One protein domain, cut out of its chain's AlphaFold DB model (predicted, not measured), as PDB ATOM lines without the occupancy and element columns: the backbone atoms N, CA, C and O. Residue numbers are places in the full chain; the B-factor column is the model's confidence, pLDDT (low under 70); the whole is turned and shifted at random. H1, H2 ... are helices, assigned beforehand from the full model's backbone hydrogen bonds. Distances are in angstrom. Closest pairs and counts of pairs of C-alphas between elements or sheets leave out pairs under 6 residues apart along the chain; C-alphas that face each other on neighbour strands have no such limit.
ATOM      1  N   ALA A 140      43.336 -36.817  22.681       60.53
ATOM      2  CA  ALA A 140      43.661 -36.042  23.877       60.53
ATOM      3  C   ALA A 140      43.863 -34.542  23.574       60.53
ATOM      4  O   ALA A 140      43.330 -33.700  24.292       60.53
ATOM      5  N   ALA A 141      44.537 -34.187  22.473       61.09
ATOM      6  CA  ALA A 141      44.774 -32.790  22.095       61.09
ATOM      7  C   ALA A 141      43.481 -32.077  21.661       61.09
ATOM      8  O   ALA A 141      43.269 -30.909  21.984       61.09
ATOM      9  N   LYS A 142      42.575 -32.787  20.978       64.12
ATOM     10  CA  LYS A 142      41.252 -32.251  20.612       64.12
ATOM     11  C   LYS A 142      40.341 -32.060  21.823       64.12
ATOM     12  O   LYS A 142      39.554 -31.116  21.846       64.12
ATOM     13  N   THR A 143      40.427 -32.958  22.801       66.94
ATOM     14  CA  THR A 143      39.603 -32.902  24.017       66.94
ATOM     15  C   THR A 143      40.112 -31.812  24.959       66.94
ATOM     16  O   THR A 143      39.318 -31.000  25.431       66.94
ATOM     17  N   ALA A 144      41.434 -31.706  25.124       64.56
ATOM     18  CA  ALA A 144      42.070 -30.608  25.845       64.56
ATOM     19  C   ALA A 144      41.725 -29.250  25.214       64.56
ATOM     20  O   ALA A 144      41.255 -28.359  25.913       64.56
ATOM     21  N   GLY A 145      41.849 -29.109  23.887       66.06
ATOM     22  CA  GLY A 145      41.529 -27.856  23.193       66.06
ATOM     23  C   GLY A 145      40.081 -27.386  23.389       66.06
ATOM     24  O   GLY A 145      39.836 -26.193  23.546       66.06
ATOM     25  N   LYS A 146      39.113 -28.313  23.453       67.75
ATOM     26  CA  LYS A 146      37.711 -27.975  23.757       67.75
ATOM     27  C   LYS A 146      37.506 -27.551  25.214       67.75
ATOM     28  O   LYS A 146      36.745 -26.619  25.458       67.75
ATOM     29  N   GLY A 147      38.171 -28.218  26.159       72.38
ATOM     30  CA  GLY A 147      38.087 -27.890  27.585       72.38
ATOM     31  C   GLY A 147      38.663 -26.510  27.902       72.38
ATOM     32  O   GLY A 147      38.008 -25.717  28.573       72.38
ATOM     33  N   PHE A 148      39.835 -26.190  27.345       73.12
ATOM     34  CA  PHE A 148      40.450 -24.868  27.495       73.12
ATOM     35  C   PHE A 148      39.584 -23.757  26.895       73.12
ATOM     36  O   PHE A 148      39.362 -22.741  27.549       73.12
ATOM     37  N   GLY A 149      39.008 -23.979  25.707       72.12
ATOM     38  CA  GLY A 149      38.123 -22.993  25.085       72.12
ATOM     39  C   GLY A 149      36.845 -22.716  25.884       72.12
ATOM     40  O   GLY A 149      36.384 -21.578  25.908       72.12
ATOM     41  N   LEU A 150      36.277 -23.725  26.555       76.56
ATOM     42  CA  LEU A 150      35.110 -23.534  27.424       76.56
ATOM     43  C   LEU A 150      35.486 -22.795  28.713       76.56
ATOM     44  O   LEU A 150      34.777 -21.876  29.117       76.56
ATOM     45  N   LEU A 151      36.600 -23.186  29.341       79.75
ATOM     46  CA  LEU A 151      37.089 -22.552  30.563       79.75
ATOM     47  C   LEU A 151      37.315 -21.054  30.345       79.75
ATOM     48  O   LEU A 151      36.899 -20.251  31.171       79.75
ATOM     49  N   GLU A 152      37.909 -20.672  29.217       76.75
ATOM     50  CA  GLU A 152      38.208 -19.268  28.932       76.75
ATOM     51  C   GLU A 152      36.945 -18.419  28.740       76.75
ATOM     52  O   GLU A 152      36.895 -17.289  29.217       76.75
ATOM     53  N   ILE A 153      35.883 -18.972  28.140       80.69
ATOM     54  CA  ILE A 153      34.577 -18.292  28.049       80.69
ATOM     55  C   ILE A 153      33.984 -18.073  29.445       80.69
ATOM     56  O   ILE A 153      33.450 -17.001  29.724       80.69
ATOM     57  N   VAL A 154      34.087 -19.067  30.331       82.50
ATOM     58  CA  VAL A 154      33.603 -18.944  31.715       82.50
ATOM     59  C   VAL A 154      34.403 -17.889  32.478       82.50
ATOM     60  O   VAL A 154      33.807 -17.054  33.154       82.50
ATOM     61  N   VAL A 155      35.734 -17.883  32.343       86.12
ATOM     62  CA  VAL A 155      36.594 -16.861  32.962       86.12
ATOM     63  C   VAL A 155      36.245 -15.468  32.444       86.12
ATOM     64  O   VAL A 155      36.115 -14.549  33.250       86.12
ATOM     65  N   LEU A 156      36.032 -15.310  31.136       83.88
ATOM     66  CA  LEU A 156      35.603 -14.038  30.552       83.88
ATOM     67  C   LEU A 156      34.253 -13.576  31.088       83.88
ATOM     68  O   LEU A 156      34.124 -12.420  31.464       83.88
ATOM     69  N   LEU A 157      33.274 -14.475  31.192       84.56
ATOM     70  CA  LEU A 157      31.957 -14.141  31.733       84.56
ATOM     71  C   LEU A 157      32.050 -13.681  33.195       84.56
ATOM     72  O   LEU A 157      31.413 -12.702  33.578       84.56
ATOM     73  N   ILE A 158      32.867 -14.356  34.007       86.56
ATOM     74  CA  ILE A 158      33.117 -13.953  35.398       86.56
ATOM     75  C   ILE A 158      33.804 -12.583  35.444       86.56
ATOM     76  O   ILE A 158      33.443 -11.740  36.264       86.56
ATOM     77  N   LEU A 159      34.775 -12.342  34.565       86.44
ATOM     78  CA  LEU A 159      35.500 -11.078  34.505       86.44
ATOM     79  C   LEU A 159      34.596  -9.911  34.065       86.44
ATOM     80  O   LEU A 159      34.631  -8.850  34.691       86.44
ATOM     81  N   ASP A 160      33.730 -10.126  33.072       85.31
ATOM     82  CA  ASP A 160      32.679  -9.187  32.655       85.31
ATOM     83  C   ASP A 160      31.719  -8.881  33.813       85.31
ATOM     84  O   ASP A 160      31.366  -7.722  34.037       85.31
ATOM     85  N   LEU A 161      31.332  -9.896  34.595       86.56
ATOM     86  CA  LEU A 161      30.480  -9.721  35.771       86.56
ATOM     87  C   LEU A 161      31.154  -8.825  36.822       86.56
ATOM     88  O   LEU A 161      30.518  -7.918  37.356       86.56
ATOM     89  N   ILE A 162      32.440  -9.047  37.106       87.88
ATOM     90  CA  ILE A 162      33.208  -8.222  38.049       87.88
ATOM     91  C   ILE A 162      33.251  -6.769  37.571       87.88
ATOM     92  O   ILE A 162      32.987  -5.856  38.352       87.88
ATOM     93  N   ILE A 163      33.531  -6.541  36.288       86.38
ATOM     94  CA  ILE A 163      33.573  -5.190  35.715       86.38
ATOM     95  C   ILE A 163      32.194  -4.530  35.757       86.38
ATOM     96  O   ILE A 163      32.093  -3.357  36.116       86.38
ATOM     97  N   LEU A 164      31.123  -5.277  35.485       84.69
ATOM     98  CA  LEU A 164      29.755  -4.790  35.638       84.69
ATOM     99  C   LEU A 164      29.481  -4.341  37.082       84.69
ATOM    100  O   LEU A 164      28.943  -3.252  37.288       84.69
ATOM    101  N   PHE A 165      29.894  -5.124  38.084       84.88
ATOM    102  CA  PHE A 165      29.778  -4.734  39.492       84.88
ATOM    103  C   PHE A 165      30.572  -3.466  39.815       84.88
ATOM    104  O   PHE A 165      30.059  -2.600  40.523       84.88
ATOM    105  N   VAL A 166      31.787  -3.319  39.277       89.06
ATOM    106  CA  VAL A 166      32.593  -2.098  39.443       89.06
ATOM    107  C   VAL A 166      31.881  -0.886  38.834       89.06
ATOM    108  O   VAL A 166      31.787   0.151  39.487       89.06
ATOM    109  N   ILE A 167      31.319  -1.009  37.628       87.06
ATOM    110  CA  ILE A 167      30.564   0.074  36.976       87.06
ATOM    111  C   ILE A 167      29.335   0.458  37.807       87.06
ATOM    112  O   ILE A 167      29.107   1.644  38.049       87.06
ATOM    113  N   ILE A 168      28.564  -0.524  38.285       87.69
ATOM    114  CA  ILE A 168      27.397  -0.279  39.146       87.69
ATOM    115  C   ILE A 168      27.824   0.412  40.446       87.69
ATOM    116  O   ILE A 168      27.169   1.363  40.863       87.69
ATOM    117  N   ALA A 169      28.928  -0.014  41.066       89.88
ATOM    118  CA  ALA A 169      29.446   0.606  42.283       89.88
ATOM    119  C   ALA A 169      29.860   2.070  42.055       89.88
ATOM    120  O   ALA A 169      29.525   2.934  42.865       89.88
ATOM    121  N   VAL A 170      30.530   2.370  40.938       91.19
ATOM    122  CA  VAL A 170      30.895   3.748  40.566       91.19
ATOM    123  C   VAL A 170      29.649   4.594  40.297       91.19
ATOM    124  O   VAL A 170      29.564   5.717  40.788       91.19
ATOM    125  N   LEU A 171      28.657   4.068  39.572       90.25
ATOM    126  CA  LEU A 171      27.391   4.770  39.340       90.25
ATOM    127  C   LEU A 171      26.638   5.030  40.647       90.25
ATOM    128  O   LEU A 171      26.182   6.148  40.866       90.25
ATOM    129  N   ALA A 172      26.554   4.040  41.537       88.69
ATOM    130  CA  ALA A 172      25.949   4.199  42.857       88.69
ATOM    131  C   ALA A 172      26.667   5.281  43.678       88.69
ATOM    132  O   ALA A 172      26.014   6.090  44.332       88.69
ATOM    133  N   LEU A 173      27.999   5.347  43.594       89.19
ATOM    134  CA  LEU A 173      28.795   6.384  44.247       89.19
ATOM    135  C   LEU A 173      28.514   7.775  43.657       89.19
ATOM    136  O   LEU A 173      28.358   8.730  44.414       89.19
ATOM    137  N   ILE A 174      28.396   7.902  42.333       90.81
ATOM    138  CA  ILE A 174      28.027   9.168  41.678       90.81
ATOM    139  C   ILE A 174      26.629   9.615  42.116       90.81
ATOM    140  O   ILE A 174      26.464  10.767  42.507       90.81
ATOM    141  N   VAL A 175      25.642   8.712  42.095       89.69
ATOM    142  CA  VAL A 175      24.272   8.993  42.559       89.69
ATOM    143  C   VAL A 175      24.295   9.453  44.014       89.69
ATOM    144  O   VAL A 175      23.746  10.503  44.326       89.69
ATOM    145  N   MET A 176      25.035   8.753  44.878       85.56
ATOM    146  CA  MET A 176      25.212   9.139  46.279       85.56
ATOM    147  C   MET A 176      25.814  10.547  46.428       85.56
ATOM    148  O   MET A 176      25.367  11.307  47.285       85.56
ATOM    149  N   ILE A 177      26.809  10.924  45.614       86.06
ATOM    150  CA  ILE A 177      27.386  12.279  45.631       86.06
ATOM    151  C   ILE A 177      26.353  13.318  45.186       86.06
ATOM    152  O   ILE A 177      26.234  14.364  45.824       86.06
ATOM    153  N   VAL A 178      25.611  13.053  44.109       88.75
ATOM    154  CA  VAL A 178      24.587  13.970  43.589       88.75
ATOM    155  C   VAL A 178      23.478  14.181  44.620       88.75
ATOM    156  O   VAL A 178      23.140  15.329  44.916       88.75
ATOM    157  N   ASP A 179      22.985  13.106  45.232       83.69
ATOM    158  CA  ASP A 179      21.989  13.167  46.304       83.69
ATOM    159  C   ASP A 179      22.532  13.946  47.506       83.69
ATOM    160  O   ASP A 179      21.865  14.826  48.051       83.69
ATOM    161  N   PHE A 180      23.792  13.704  47.880       82.12
ATOM    162  CA  PHE A 180      24.454  14.449  48.947       82.12
ATOM    163  C   PHE A 180      24.617  15.940  48.622       82.12
ATOM    164  O   PHE A 180      24.591  16.775  49.530       82.12
ATOM    165  N   MET A 181      24.800  16.311  47.353       86.56
ATOM    166  CA  MET A 181      24.873  17.713  46.932       86.56
ATOM    167  C   MET A 181      23.510  18.407  46.987       86.56
ATOM    168  O   MET A 181      23.465  19.582  47.350       86.56
ATOM    169  N   GLN A 182      22.427  17.698  46.667       86.88
ATOM    170  CA  GLN A 182      21.064  18.243  46.667       86.88
ATOM    171  C   GLN A 182      20.423  18.276  48.060       86.88
ATOM    172  O   GLN A 182      19.576  19.127  48.319       86.88
ATOM    173  N   ALA A 183      20.844  17.388  48.962       83.19
ATOM    174  CA  ALA A 183      20.326  17.325  50.320       83.19
ATOM    175  C   ALA A 183      20.598  18.622  51.103       83.19
ATOM    176  O   ALA A 183      21.693  19.196  51.067       83.19
ATOM    177  N   SER A 184      19.613  19.054  51.884       85.81
ATOM    178  CA  SER A 184      19.792  20.117  52.877       85.81
ATOM    179  C   SER A 184      20.733  19.662  54.006       85.81
ATOM    180  O   SER A 184      20.919  18.468  54.238       85.81
ATOM    181  N   TRP A 185      21.357  20.591  54.745       81.38
ATOM    182  CA  TRP A 185      22.350  20.211  55.770       81.38
ATOM    183  C   TRP A 185      21.776  19.276  56.858       81.38
ATOM    184  O   TRP A 185      22.480  18.388  57.337       81.38
ATOM    185  N   TYR A 186      20.488  19.424  57.192       78.25
ATOM    186  CA  TYR A 186      19.777  18.558  58.137       78.25
ATOM    187  C   TYR A 186      19.586  17.135  57.592       78.25
ATOM    188  O   TYR A 186      19.800  16.161  58.316       78.25
ATOM    189  N   GLU A 187      19.248  16.996  56.310       80.94
ATOM    190  CA  GLU A 187      19.108  15.691  55.652       80.94
ATOM    191  C   GLU A 187      20.450  14.972  55.530       80.94
ATOM    192  O   GLU A 187      20.506  13.761  55.728       80.94
ATOM    193  N   LYS A 188      21.551  15.698  55.297       79.62
ATOM    194  CA  LYS A 188      22.902  15.109  55.271       79.62
ATOM    195  C   LYS A 188      23.259  14.449  56.600       79.62
ATOM    196  O   LYS A 188      23.780  13.338  56.608       79.62
ATOM    197  N   ILE A 189      22.948  15.102  57.720       81.44
ATOM    198  CA  ILE A 189      23.184  14.546  59.062       81.44
ATOM    199  C   ILE A 189      22.295  13.328  59.304       81.44
ATOM    200  O   ILE A 189      22.780  12.308  59.795       81.44
ATOM    201  N   TYR A 190      21.019  13.402  58.923       82.94
ATOM    202  CA  TYR A 190      20.098  12.278  59.076       82.94
ATOM    203  C   TYR A 190      20.514  11.072  58.222       82.94
ATOM    204  O   TYR A 190      20.469   9.940  58.700       82.94
ATOM    205  N   LEU A 191      20.990  11.296  56.995       77.25
ATOM    206  CA  LEU A 191      21.526  10.250  56.122       77.25
ATOM    207  C   LEU A 191      22.824   9.651  56.673       77.25
ATOM    208  O   LEU A 191      22.993   8.435  56.631       77.25
ATOM    209  N   PHE A 192      23.714  10.467  57.239       81.12
ATOM    210  CA  PHE A 192      24.976   9.990  57.809       81.12
ATOM    211  C   PHE A 192      24.754   9.158  59.083       81.12
ATOM    212  O   PHE A 192      25.276   8.049  59.204       81.12
ATOM    213  N   ILE A 193      23.916   9.643  60.006       83.25
ATOM    214  CA  ILE A 193      23.548   8.924  61.237       83.25
ATOM    215  C   ILE A 193      22.685   7.702  60.904       83.25
ATOM    216  O   ILE A 193      22.906   6.621  61.446       83.25
ATOM    217  N   GLY A 194      21.728   7.834  59.987       81.56
ATOM    218  CA  GLY A 194      20.879   6.738  59.520       81.56
ATOM    219  C   GLY A 194      21.677   5.635  58.822       81.56
ATOM    220  O   GLY A 194      21.440   4.454  59.067       81.56
ATOM    221  N   GLY A 195      22.663   6.004  58.005       81.19
ATOM    222  CA  GLY A 195      23.595   5.073  57.374       81.19
ATOM    223  C   GLY A 195      24.453   4.339  58.403       81.19
ATOM    224  O   GLY A 195      24.473   3.110  58.407       81.19
ATOM    225  N   LEU A 196      25.091   5.070  59.327       81.75
ATOM    226  CA  LEU A 196      25.910   4.492  60.402       81.75
ATOM    227  C   LEU A 196      25.112   3.562  61.319       81.75
ATOM    228  O   LEU A 196      25.575   2.475  61.654       81.75
ATOM    229  N   THR A 197      23.905   3.965  61.709       85.31
ATOM    230  CA  THR A 197      23.048   3.156  62.585       85.31
ATOM    231  C   THR A 197      22.536   1.912  61.875       85.31
ATOM    232  O   THR A 197      22.546   0.849  62.487       85.31
ATOM    233  N   LYS A 198      22.162   1.986  60.589       87.00
ATOM    234  CA  LYS A 198      21.745   0.806  59.814       87.00
ATOM    235  C   LYS A 198      22.894  -0.164  59.546       87.00
ATOM    236  O   LYS A 198      22.694  -1.364  59.700       87.00
ATOM    237  N   LEU A 199      24.087   0.321  59.195       82.06
ATOM    238  CA  LEU A 199      25.268  -0.535  59.013       82.06
ATOM    239  C   LEU A 199      25.720  -1.156  60.342       82.06
ATOM    240  O   LEU A 199      25.988  -2.355  60.396       82.06
ATOM    241  N   GLY A 200      25.734  -0.368  61.420       82.38
ATOM    242  CA  GLY A 200      26.050  -0.842  62.767       82.38
ATOM    243  C   GLY A 200      25.064  -1.905  63.256       82.38
ATOM    244  O   GLY A 200      25.479  -2.972  63.699       82.38
ATOM    245  N   TRP A 201      23.758  -1.671  63.099       86.81
ATOM    246  CA  TRP A 201      22.729  -2.645  63.478       86.81
ATOM    247  C   TRP A 201      22.700  -3.879  62.579       86.81
ATOM    248  O   TRP A 201      22.481  -4.982  63.074       86.81
ATOM    249  N   SER A 202      22.954  -3.733  61.277       85.69
ATOM    250  CA  SER A 202      23.083  -4.877  60.370       85.69
ATOM    251  C   SER A 202      24.284  -5.750  60.737       85.69
ATOM    252  O   SER A 202      24.182  -6.970  60.673       85.69
ATOM    253  N   GLY A 203      25.406  -5.155  61.151       82.50
ATOM    254  CA  GLY A 203      26.579  -5.900  61.615       82.50
ATOM    255  C   GLY A 203      26.345  -6.604  62.954       82.50
ATOM    256  O   GLY A 203      26.667  -7.781  63.096       82.50
ATOM    257  N   ILE A 204      25.730  -5.914  63.922       85.81
ATOM    258  CA  ILE A 204      25.408  -6.481  65.243       85.81
ATOM    259  C   ILE A 204      24.371  -7.605  65.125       85.81
ATOM    260  O   ILE A 204      24.535  -8.649  65.747       85.81
ATOM    261  N   SER A 205      23.332  -7.430  64.307       87.19
ATOM    262  CA  SER A 205      22.332  -8.481  64.069       87.19
ATOM    263  C   SER A 205      22.911  -9.677  63.311       87.19
ATOM    264  O   SER A 205      22.573 -10.812  63.634       87.19
ATOM    265  N   ALA A 206      23.822  -9.459  62.357       89.00
ATOM    266  CA  ALA A 206      24.536 -10.548  61.694       89.00
ATOM    267  C   ALA A 206      25.414 -11.345  62.674       89.00
ATOM    268  O   ALA A 206      25.434 -12.569  62.600       89.00
ATOM    269  N   LEU A 207      26.088 -10.674  63.616       86.38
ATOM    270  CA  LEU A 207      26.853 -11.330  64.682       86.38
ATOM    271  C   LEU A 207      25.951 -12.077  65.669       86.38
ATOM    272  O   LEU A 207      26.260 -13.209  66.017       86.38
ATOM    273  N   TYR A 208      24.833 -11.480  66.084       90.88
ATOM    274  CA  TYR A 208      23.861 -12.126  66.972       90.88
ATOM    275  C   TYR A 208      23.232 -13.375  66.346       90.88
ATOM    276  O   TYR A 208      22.952 -14.329  67.047       90.88
ATOM    277  N   ASN A 209      23.029 -13.396  65.028       92.25
ATOM    278  CA  ASN A 209      22.514 -14.580  64.336       92.25
ATOM    279  C   ASN A 209      23.586 -15.661  64.086       92.25
ATOM    280  O   ASN A 209      23.239 -16.762  63.662       92.25
ATOM    281  N   LEU A 210      24.872 -15.348  64.282       86.62
ATOM    282  CA  LEU A 210      25.990 -16.278  64.086       86.62
ATOM    283  C   LEU A 210      26.347 -17.059  65.369       86.62
ATOM    284  O   LEU A 210      26.965 -18.119  65.267       86.62
ATOM    285  N   PHE A 211      25.988 -16.540  66.548       84.69
ATOM    286  CA  PHE A 211      26.265 -17.119  67.872       84.69
ATOM    287  C   PHE A 211      24.971 -17.488  68.597       84.69
ATOM    288  O   PHE A 211      24.953 -18.564  69.233       84.69
TER     289      PHE A 211
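This is residues 140 to 211 of the 211 residues of an uncharacterized protein of Parcubacteria group bacterium GW2011_GWC2_42_12 (UniProt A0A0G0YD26). Two helices meet near their ends as a flat, open V, with H1 as the long arm and H2 as the shorter one. The corner of the V lies at the tight link between them, and both arms stick out from it, at residues 140 to 178 and 193 to 211. The printed part has 72 residues with two named helices, H1 then H2, and no named strand; the class is all helix. It is extended, with a radius of gyration of the C-alphas of 21.8 A, and the C-alphas span 68 by 39 by 6 A.

Start at Ala 140, where H1, residues 140 to 182, begins; after it comes H2, residues 185 to 208. Look at Phe 180 and Lys 188 for the closest C-alphas of the two helices, 6.5 A apart. With 1 pair of C-alphas within 8 A, H1 and H2 are close but not clearly touching. Their lines stand at a steep tilt of 42 degrees, and they run opposite ways. In both H1 and H2 every pair of O i and N i+4 is within hydrogen-bond range.

Find C-alpha 140 at (43.661, -36.042, 23.877); from there H1 runs 63.1 A to C-alpha 182 at (21.064, 18.243, 46.667). Pass the two residues of the tight link, and H2 runs 34.3 A from C-alpha 185 to C-alpha 208 at (23.861, -12.126, 66.972).

The two C-alphas farthest apart are those of Ala 140 and Tyr 186, at 68.7 A. The printed part has no cut, and it ends at Phe 211, the chain's last residue. In the B-factor column the mean pLDDT of the printed part is 82.4, and residues 140 to 146 are under 70.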